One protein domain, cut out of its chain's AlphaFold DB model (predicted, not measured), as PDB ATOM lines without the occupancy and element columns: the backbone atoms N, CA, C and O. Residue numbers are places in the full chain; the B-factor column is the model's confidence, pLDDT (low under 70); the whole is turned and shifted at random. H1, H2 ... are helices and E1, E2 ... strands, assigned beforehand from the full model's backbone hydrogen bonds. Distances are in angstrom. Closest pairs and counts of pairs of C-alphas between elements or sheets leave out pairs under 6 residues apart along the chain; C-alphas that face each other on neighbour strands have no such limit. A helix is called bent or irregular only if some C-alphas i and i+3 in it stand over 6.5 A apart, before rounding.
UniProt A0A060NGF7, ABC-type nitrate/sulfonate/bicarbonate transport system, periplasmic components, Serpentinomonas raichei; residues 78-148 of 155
ATOM      1  N   GLY A  78      16.824  64.753  98.372       89.31
ATOM      2  CA  GLY A  78      16.127  65.707  99.223       89.31
ATOM      3  C   GLY A  78      15.907  67.050  98.542       89.31
ATOM      4  O   GLY A  78      16.503  67.361  97.518       89.31
ATOM      5  N   ILE A  79      15.036  67.871  99.125       92.69
ATOM      6  CA  ILE A  79      14.826  69.251  98.681       92.69
ATOM      7  C   ILE A  79      15.639  70.171  99.579       92.69
ATOM      8  O   ILE A  79      15.383  70.271 100.781       92.69
ATOM      9  N   VAL A  80      16.608  70.861  98.987       92.81
ATOM     10  CA  VAL A  80      17.445  71.838  99.680       92.81
ATOM     11  C   VAL A  80      16.866  73.227  99.452       92.81
ATOM     12  O   VAL A  80      16.747  73.683  98.316       92.81
ATOM     13  N   MET A  81      16.526  73.909 100.545       94.88
ATOM     14  CA  MET A  81      16.035  75.287 100.546       94.88
ATOM     15  C   MET A  81      17.000  76.180 101.323       94.88
ATOM     16  O   MET A  81      17.412  75.835 102.431       94.88
ATOM     17  N   LYS A  82      17.344  77.343 100.769       94.38
ATOM     18  CA  LYS A  82      18.124  78.356 101.492       94.38
ATOM     19  C   LYS A  82      17.299  79.030 102.588       94.38
ATOM     20  O   LYS A  82      16.116  79.332 102.414       94.38
ATOM     21  N   GLY A  83      17.981  79.359 103.682       92.75
ATOM     22  CA  GLY A  83      17.403  80.006 104.857       92.75
ATOM     23  C   GLY A  83      16.972  79.013 105.936       92.75
ATOM     24  O   GLY A  83      16.979  77.802 105.738       92.75
ATOM     25  N   GLU A  84      16.610  79.544 107.098       93.38
ATOM     26  CA  GLU A  84      16.247  78.749 108.272       93.38
ATOM     27  C   GLU A  84      14.728  78.570 108.392       93.38
ATOM     28  O   GLU A  84      13.946  79.388 107.903       93.38
ATOM     29  N   GLY A  85      14.306  77.483 109.048       93.38
ATOM     30  CA  GLY A  85      12.900  77.242 109.395       93.38
ATOM     31  C   GLY A  85      11.962  76.954 108.218       93.38
ATOM     32  O   GLY A  85      10.746  77.044 108.387       93.38
ATOM     33  N   LYS A  86      12.506  76.617 107.042       95.31
ATOM     34  CA  LYS A  86      11.731  76.333 105.827       95.31
ATOM     35  C   LYS A  86      10.918  75.049 105.943       95.31
ATOM     36  O   LYS A  86      11.374  74.051 106.501       95.31
ATOM     37  N   LYS A  87       9.720  75.074 105.367       95.94
ATOM     38  CA  LYS A  87       8.775  73.957 105.300       95.94
ATOM     39  C   LYS A  87       8.411  73.679 103.848       95.94
ATOM     40  O   LYS A  87       8.450  74.570 103.012       95.94
ATOM     41  N   LEU A  88       7.971  72.458 103.553       96.06
ATOM     42  CA  LEU A  88       7.535  72.087 102.198       96.06
ATOM     43  C   LEU A  88       6.374  72.953 101.677       96.06
ATOM     44  O   LEU A  88       6.309  73.238 100.487       96.06
ATOM     45  N   ALA A  89       5.490  73.432 102.557       96.75
ATOM     46  CA  ALA A  89       4.418  74.350 102.170       96.75
ATOM     47  C   ALA A  89       4.940  75.703 101.640       96.75
ATOM     48  O   ALA A  89       4.246  76.364 100.868       96.75
ATOM     49  N   ASP A  90       6.170  76.091 102.000       97.00
ATOM     50  CA  ASP A  90       6.801  77.334 101.544       97.00
ATOM     51  C   ASP A  90       7.257  77.256 100.080       97.00
ATOM     52  O   ASP A  90       7.659  78.272  99.518       97.00
ATOM     53  N   LEU A  91       7.186  76.078  99.442       97.38
ATOM     54  CA  LEU A  91       7.481  75.909  98.017       97.38
ATOM     55  C   LEU A  91       6.484  76.655  97.124       97.38
ATOM     56  O   LEU A  91       6.817  76.996  95.990       97.38
ATOM     57  N   LYS A  92       5.272  76.936  97.617       97.94
ATOM     58  CA  LYS A  92       4.230  77.601  96.834       97.94
ATOM     59  C   LYS A  92       4.702  78.958  96.294       97.94
ATOM     60  O   LYS A  92       5.172  79.824  97.030       97.94
ATOM     61  N   GLY A  93       4.542  79.142  94.990       97.50
ATOM     62  CA  GLY A  93       4.938  80.322  94.225       97.50
ATOM     63  C   GLY A  93       6.444  80.458  94.002       97.50
ATOM     64  O   GLY A  93       6.865  81.398  93.329       97.50
ATOM     65  N   GLN A  94       7.267  79.557  94.543       97.56
ATOM     66  CA  GLN A  94       8.718  79.671  94.454       97.56
ATOM     67  C   GLN A  94       9.245  79.226  93.096       97.56
ATOM     68  O   GLN A  94       8.641  78.413  92.395       97.56
ATOM     69  N   GLN A  95      10.414  79.762  92.751       97.50
ATOM     70  CA  GLN A  95      11.226  79.257  91.660       97.50
ATOM     71  C   GLN A  95      12.073  78.077  92.147       97.50
ATOM     72  O   GLN A  95      12.730  78.174  93.186       97.50
ATOM     73  N   ILE A  96      12.055  76.980  91.395       97.75
ATOM     74  CA  ILE A  96      12.750  75.739  91.728       97.75
ATOM     75  C   ILE A  96      13.611  75.323  90.538       97.75
ATOM     76  O   ILE A  96      13.102  75.128  89.432       97.75
ATOM     77  N   ASN A  97      14.914  75.185  90.770       97.06
ATOM     78  CA  ASN A  97      15.871  74.729  89.770       97.06
ATOM     79  C   ASN A  97      16.043  73.215  89.894       97.06
ATOM     80  O   ASN A  97      16.347  72.717  90.976       97.06
ATOM     81  N   LEU A  98      15.833  72.492  88.797       95.00
ATOM     82  CA  LEU A  98      15.999  71.038  88.727       95.00
ATOM     83  C   LEU A  98      16.220  70.582  87.283       95.00
ATOM     84  O   LEU A  98      15.870  71.305  86.346       95.00
ATOM     85  N   VAL A  99      16.730  69.362  87.116       91.56
ATOM     86  CA  VAL A  99      16.712  68.658  85.827       91.56
ATOM     87  C   VAL A  99      15.276  68.214  85.551       91.56
ATOM     88  O   VAL A  99      14.752  67.339  86.250       91.56
ATOM     89  N   GLN A 100      14.598  68.821  84.576       91.38
ATOM     90  CA  GLN A 100      13.209  68.458  84.282       91.38
ATOM     91  C   GLN A 100      13.104  67.018  83.781       91.38
ATOM     92  O   GLN A 100      13.982  66.514  83.091       91.38
ATOM     93  N   PHE A 101      11.995  66.379  84.154       88.25
ATOM     94  CA  PHE A 101      11.665  64.978  83.846       88.25
ATOM     95  C   PHE A 101      12.580  63.923  84.484       88.25
ATOM     96  O   PHE A 101      12.395  62.744  84.216       88.25
ATOM     97  N   SER A 102      13.496  64.330  85.367       87.81
ATOM     98  CA  SER A 102      14.356  63.418  86.129       87.81
ATOM     99  C   SER A 102      13.708  62.931  87.432       87.81
ATOM    100  O   SER A 102      12.635  63.390  87.844       87.81
ATOM    101  N   VAL A 103      14.421  62.079  88.173       87.50
ATOM    102  CA  VAL A 103      14.044  61.696  89.545       87.50
ATOM    103  C   VAL A 103      13.949  62.887  90.501       87.50
ATOM    104  O   VAL A 103      13.066  62.885  91.359       87.50
ATOM    105  N   SER A 104      14.752  63.941  90.335       89.38
ATOM    106  CA  SER A 104      14.611  65.175  91.128       89.38
ATOM    107  C   SER A 104      13.261  65.855  90.878       89.38
ATOM    108  O   SER A 104      12.649  66.405  91.797       89.38
ATOM    109  N   HIS A 105      12.743  65.755  89.650       92.75
ATOM    110  CA  HIS A 105      11.406  66.237  89.317       92.75
ATOM    111  C   HIS A 105      10.318  65.378  89.973       92.75
ATOM    112  O   HIS A 105       9.403  65.903  90.608       92.75
ATOM    113  N   TYR A 106      10.462  64.052  89.905       91.38
ATOM    114  CA  TYR A 106       9.563  63.120  90.586       91.38
ATOM    115  C   TYR A 106       9.538  63.336  92.108       91.38
ATOM    116  O   TYR A 106       8.463  63.358  92.715       91.38
ATOM    117  N   LEU A 107      10.702  63.545  92.730       92.38
ATOM    118  CA  LEU A 107      10.828  63.864  94.151       92.38
ATOM    119  C   LEU A 107      10.055  65.138  94.500       92.38
ATOM    120  O   LEU A 107       9.307  65.147  95.479       92.38
ATOM    121  N   LEU A 108      10.207  66.197  93.697       95.88
ATOM    122  CA  LEU A 108       9.466  67.438  93.895       95.88
ATOM    123  C   LEU A 108       7.954  67.200  93.821       95.88
ATOM    124  O   LEU A 108       7.235  67.644  94.713       95.88
ATOM    125  N   ALA A 109       7.476  66.472  92.811       95.81
ATOM    126  CA  ALA A 109       6.054  66.170  92.665       95.81
ATOM    127  C   ALA A 109       5.493  65.444  93.903       95.81
ATOM    128  O   ALA A 109       4.453  65.839  94.433       95.81
ATOM    129  N   ARG A 110       6.214  64.442  94.428       94.94
ATOM    130  CA  ARG A 110       5.833  63.724  95.660       94.94
ATOM    131  C   ARG A 110       5.875  64.617  96.902       94.94
ATOM    132  O   ARG A 110       5.011  64.505  97.771       94.94
ATOM    133  N   ALA A 111       6.848  65.521  96.990       95.31
ATOM    134  CA  ALA A 111       6.953  66.458  98.103       95.31
ATOM    135  C   ALA A 111       5.816  67.492  98.094       95.31
ATOM    136  O   ALA A 111       5.241  67.764  99.146       95.31
ATOM    137  N   LEU A 112       5.453  68.027  96.925       97.94
ATOM    138  CA  LEU A 112       4.319  68.941  96.762       97.94
ATOM    139  C   LEU A 112       3.003  68.260  97.148       97.94
ATOM    140  O   LEU A 112       2.239  68.801  97.948       97.94
ATOM    141  N   GLU A 113       2.786  67.035  96.666       97.62
ATOM    142  CA  GLU A 113       1.602  66.233  96.984       97.62
ATOM    143  C   GLU A 113       1.438  66.025  98.498       97.62
ATOM    144  O   GLU A 113       0.336  66.164  99.028       97.62
ATOM    145  N   SER A 114       2.541  65.811  99.227       97.31
ATOM    146  CA  SER A 114       2.524  65.620 100.688       97.31
ATOM    147  C   SER A 114       1.994  66.823 101.482       97.31
ATOM    148  O   SER A 114       1.586  66.678 102.635       97.31
ATOM    149  N   VAL A 115       1.976  68.008 100.866       97.81
ATOM    150  CA  VAL A 115       1.466  69.259 101.444       97.81
ATOM    151  C   VAL A 115       0.277  69.830 100.662       97.81
ATOM    152  O   VAL A 115      -0.045  71.007 100.812       97.81
ATOM    153  N   ASN A 116      -0.410  68.999  99.868       97.88
ATOM    154  CA  ASN A 116      -1.558  69.380  99.033       97.88
ATOM    155  C   ASN A 116      -1.250  70.497  98.016       97.88
ATOM    156  O   ASN A 116      -2.112  71.323  97.711       97.88
ATOM    157  N   LEU A 117      -0.022  70.534  97.501       98.25
ATOM    158  CA  LEU A 117       0.383  71.383  96.383       98.25
ATOM    159  C   LEU A 117       0.537  70.547  95.111       98.25
ATOM    160  O   LEU A 117       0.653  69.322  95.147       98.25
ATOM    161  N   THR A 118       0.570  71.228  93.973       97.38
ATOM    162  CA  THR A 118       0.808  70.632  92.656       97.38
ATOM    163  C   THR A 118       1.944  71.349  91.939       97.38
ATOM    164  O   THR A 118       2.350  72.440  92.329       97.38
ATOM    165  N   GLU A 119       2.430  70.790  90.832       95.44
ATOM    166  CA  GLU A 119       3.433  71.461  89.989       95.44
ATOM    167  C   GLU A 119       2.948  72.820  89.454       95.44
ATOM    168  O   GLU A 119       3.758  73.692  89.165       95.44
ATOM    169  N   ARG A 120       1.627  73.047  89.380       97.12
ATOM    170  CA  ARG A 120       1.049  74.349  89.000       97.12
ATOM    171  C   ARG A 120       1.233  75.424  90.069       97.12
ATOM    172  O   ARG A 120       1.051  76.602  89.781       97.12
ATOM    173  N   ASP A 121       1.551  75.026  91.296       98.06
ATOM    174  CA  ASP A 121       1.784  75.933  92.413       98.06
ATOM    175  C   ASP A 121       3.236  76.419  92.480       98.06
ATOM    176  O   ASP A 121       3.552  77.193  93.379       98.06
ATOM    177  N   VAL A 122       4.128  75.996  91.577       97.94
ATOM    178  CA  VAL A 122       5.556  76.358  91.581       97.94
ATOM    179  C   VAL A 122       6.037  76.773  90.190       97.94
ATOM    180  O   VAL A 122       5.401  76.484  89.182       97.94
ATOM    181  N   ASN A 123       7.182  77.451  90.128       97.62
ATOM    182  CA  ASN A 123       7.817  77.855  88.877       97.62
ATOM    183  C   ASN A 123       9.089  77.034  88.655       97.62
ATOM    184  O   ASN A 123      10.073  77.201  89.374       97.62
ATOM    185  N   LEU A 124       9.088  76.159  87.655       97.06
ATOM    186  CA  LEU A 124      10.231  75.292  87.374       97.06
ATOM    187  C   LEU A 124      11.214  75.956  86.413       97.06
ATOM    188  O   LEU A 124      10.823  76.486  85.374       97.06
ATOM    189  N   VAL A 125      12.504  75.869  86.727       96.75
ATOM    190  CA  VAL A 125      13.599  76.287  85.846       96.75
ATOM    191  C   VAL A 125      14.440  75.068  85.520       96.75
ATOM    192  O   VAL A 125      15.129  74.528  86.388       96.75
ATOM    193  N   ASN A 126      14.384  74.641  84.257       95.06
ATOM    194  CA  ASN A 126      15.213  73.537  83.796       95.06
ATOM    195  C   ASN A 126      16.690  73.920  83.923       95.06
ATOM    196  O   ASN A 126      17.124  74.918  83.349       95.06
ATOM    197  N   THR A 127      17.437  73.153  84.704       94.00
ATOM    198  CA  THR A 127      18.859  73.375  84.982       94.00
ATOM    199  C   THR A 127      19.561  72.033  84.867       94.00
ATOM    200  O   THR A 127      19.085  71.061  85.445       94.00
ATOM    201  N   SER A 128      20.654  71.976  84.103       89.38
ATOM    202  CA  SER A 128      21.434  70.747  83.932       89.38
ATOM    203  C   SER A 128      22.042  70.295  85.264       89.38
ATOM    204  O   SER A 128      22.298  71.123  86.144       89.38
ATOM    205  N   ASP A 129      22.314  68.997  85.410       84.81
ATOM    206  CA  ASP A 129      22.974  68.473  86.614       84.81
ATOM    207  C   ASP A 129      24.367  69.100  86.804       84.81
ATOM    208  O   ASP A 129      24.735  69.546  87.896       84.81
ATOM    209  N   ALA A 130      25.090  69.263  85.691       86.56
ATOM    210  CA  ALA A 130      26.396  69.906  85.653       86.56
ATOM    211  C   ALA A 130      26.368  71.345  86.208       86.56
ATOM    212  O   ALA A 130      27.303  71.772  86.896       86.56
ATOM    213  N   ASP A 131      25.286  72.084  85.948       89.88
ATOM    214  CA  ASP A 131      25.147  73.484  86.347       89.88
ATOM    215  C   ASP A 131      24.482  73.659  87.716       89.88
ATOM    216  O   ASP A 131      24.719  74.675  88.374       89.88
ATOM    217  N   LEU A 132      23.680  72.697  88.188       89.38
ATOM    218  CA  LEU A 132      22.845  72.833  89.391       89.38
ATOM    219  C   LEU A 132      23.645  73.233  90.634       89.38
ATOM    220  O   LEU A 132      23.238  74.122  91.388       89.38
ATOM    221  N   VAL A 133      24.822  72.636  90.839       88.62
ATOM    222  CA  VAL A 133      25.686  72.949  91.990       88.62
ATOM    223  C   VAL A 133      26.234  74.373  91.918       88.62
ATOM    224  O   VAL A 133      26.326  75.055  92.942       88.62
ATOM    225  N   ALA A 134      26.632  74.825  90.729       90.88
ATOM    226  CA  ALA A 134      27.121  76.184  90.530       90.88
ATOM    227  C   ALA A 134      25.974  77.194  90.663       90.88
ATOM    228  O   ALA A 134      26.107  78.186  91.383       90.88
ATOM    229  N   ALA A 135      24.824  76.890  90.062       93.00
ATOM    230  CA  ALA A 135      23.606  77.678  90.135       93.00
ATOM    231  C   ALA A 135      23.164  77.867  91.592       93.00
ATOM    232  O   ALA A 135      22.956  79.002  92.021       93.00
ATOM    233  N   PHE A 136      23.145  76.802  92.401       94.06
ATOM    234  CA  PHE A 136      22.762  76.873  93.814       94.06
ATOM    235  C   PHE A 136      23.689  77.756  94.664       94.06
ATOM    236  O   PHE A 136      23.268  78.271  95.698       94.06
ATOM    237  N   LYS A 137      24.934  78.018  94.250       93.38
ATOM    238  CA  LYS A 137      25.816  78.970  94.955       93.38
ATOM    239  C   LYS A 137      25.434  80.432  94.709       93.38
ATOM    240  O   LYS A 137      25.811  81.294  95.497       93.38
ATOM    241  N   THR A 138      24.678  80.724  93.654       95.81
ATOM    242  CA  THR A 138      24.256  82.092  93.326       95.81
ATOM    243  C   THR A 138      23.132  82.574  94.254       95.81
ATOM    244  O   THR A 138      22.308  81.763  94.681       95.81
ATOM    245  N   PRO A 139      23.033  83.878  94.568       92.69
ATOM    246  CA  PRO A 139      21.940  84.405  95.393       92.69
ATOM    247  C   PRO A 139      20.539  84.219  94.789       92.69
ATOM    248  O   PRO A 139      19.556  84.206  95.521       92.69
ATOM    249  N   SER A 140      20.440  84.081  93.464       92.44
ATOM    250  CA  SER A 140      19.171  83.969  92.736       92.44
ATOM    251  C   SER A 140      18.519  82.589  92.829       92.44
ATOM    252  O   SER A 140      17.307  82.490  92.676       92.44
ATOM    253  N   VAL A 141      19.290  81.533  93.100       96.12
ATOM    254  CA  VAL A 141      18.770  80.161  93.196       96.12
ATOM    255  C   VAL A 141      18.622  79.779  94.659       96.12
ATOM    256  O   VAL A 141      19.603  79.749  95.402       96.12
ATOM    257  N   ASN A 142      17.394  79.479  95.076       94.94
ATOM    258  CA  ASN A 142      17.067  79.231  96.482       94.94
ATOM    259  C   ASN A 142      16.656  77.793  96.782       94.94
ATOM    260  O   ASN A 142      16.748  77.386  97.939       94.94
ATOM    261  N   ILE A 143      16.196  77.048  95.775       95.94
ATOM    262  CA  ILE A 143      15.564  75.743  95.959       95.94
ATOM    263  C   ILE A 143      16.039  74.790  94.868       95.94
ATOM    264  O   ILE A 143      15.870  75.084  93.684       95.94
ATOM    265  N   VAL A 144      16.608  73.659  95.288       94.56
ATOM    266  CA  VAL A 144      17.020  72.554  94.412       94.56
ATOM    267  C   VAL A 144      16.613  71.213  95.045       94.56
ATOM    268  O   VAL A 144      17.024  70.921  96.170       94.56
ATOM    269  N   PRO A 145      15.766  70.404  94.392       88.31
ATOM    270  CA  PRO A 145      15.625  68.977  94.663       88.31
ATOM    271  C   PRO A 145      16.844  68.256  94.089       88.31
ATOM    272  O   PRO A 145      17.062  68.319  92.884       88.31
ATOM    273  N   GLU A 146      17.653  67.623  94.935       81.69
ATOM    274  CA  GLU A 146      18.891  66.971  94.506       81.69
ATOM    275  C   GLU A 146      19.335  65.871  95.482       81.69
ATOM    276  O   GLU A 146      18.891  65.823  96.635       81.69
ATOM    277  N   SER A 147      20.261  65.011  95.057       71.06
ATOM    278  CA  SER A 147      20.986  64.101  95.947       71.06
ATOM    279  C   SER A 147      21.708  64.892  97.055       71.06
ATOM    280  O   SER A 147      22.683  65.612  96.809       71.06
ATOM    281  N   VAL A 148      21.263  64.729  98.303       64.56
ATOM    282  CA  VAL A 148      21.789  65.420  99.497       64.56
ATOM    283  C   VAL A 148      22.991  64.712 100.120       64.56
ATOM    284  O   VAL A 148      23.687  65.291 100.958       64.56
TER     285      VAL A 148
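This is residues 78 to 148 of the 155 residues of the protein "ABC-type nitrate/sulfonate/bicarbonate transport system, periplasmic components" of Serpentinomonas raichei (UniProt A0A060NGF7). Four short strands stand in a row, E1, E4, E2, E3, as two separate two-stranded sheets side by side; H2 packs on one side of the row and H3 on the other. H1, a single turn, packs on H2. The printed part has 71 residues, with three named helices and four named strands in the order E1 H1 E2 H2 E3 H3 E4; E1 and E4 are antiparallel, E2 and E3 parallel. The class is mixed; the whole is compact, with a radius of gyration of the C-alphas of 11.1 A and spans of 31 by 28 by 20 A.

E1, residues 78 to 81, and E4, residues 143 to 147, are antiparallel at 151 degrees, with N 80 and O 144 within hydrogen-bond range at 2.8 A. E2, residues 95 to 98, has its closest C-alpha pair with E4 at Ile 96 and Ile 143, 5.1 A. E3, residues 123 to 126, is parallel to E2 at 30 degrees, with N 96 and O 123 within hydrogen-bond range at 2.8 A. H2, residues 103 to 113, forms with E2 and E3 a strand-helix-strand unit, two parallel neighbour strands with a helix between, and its crossover is right-handed. The closest C-alphas of H2 and E4 are Ser 104 and Pro 145, 5.3 A. H1, residues 88 to 91, touches H2, the closest C-alphas being Leu 88 and Ala 111, 7.0 A. H3, residues 129 to 137, is apart from H2; its closest C-alpha pair with E2 is Leu 132 and Leu 98, 7.1 A. Each O i to N i+4 pair of H2 is within hydrogen-bond range; H3 has 2 of 5, beside 4 of 6 O i to N i+3 pairs, and H1 is too short for an i+4 pair.

E1 begins at C-alpha 78 (16.127, 65.707, 99.223), and E4, 12.8 A long, ends at C-alpha 147 (20.986, 64.101, 95.947). H2 measures 15.2 A and H3 13.7 A; H3 is irregular, with C-alphas 130 and 133 7.1 A apart.

The two C-alphas farthest apart, of Asn 116 and Ala 130, are 31.0 A apart. The printed part has no cut, and no link is long. Mean pLDDT of the printed part is 93.2; residue 148 is under 70.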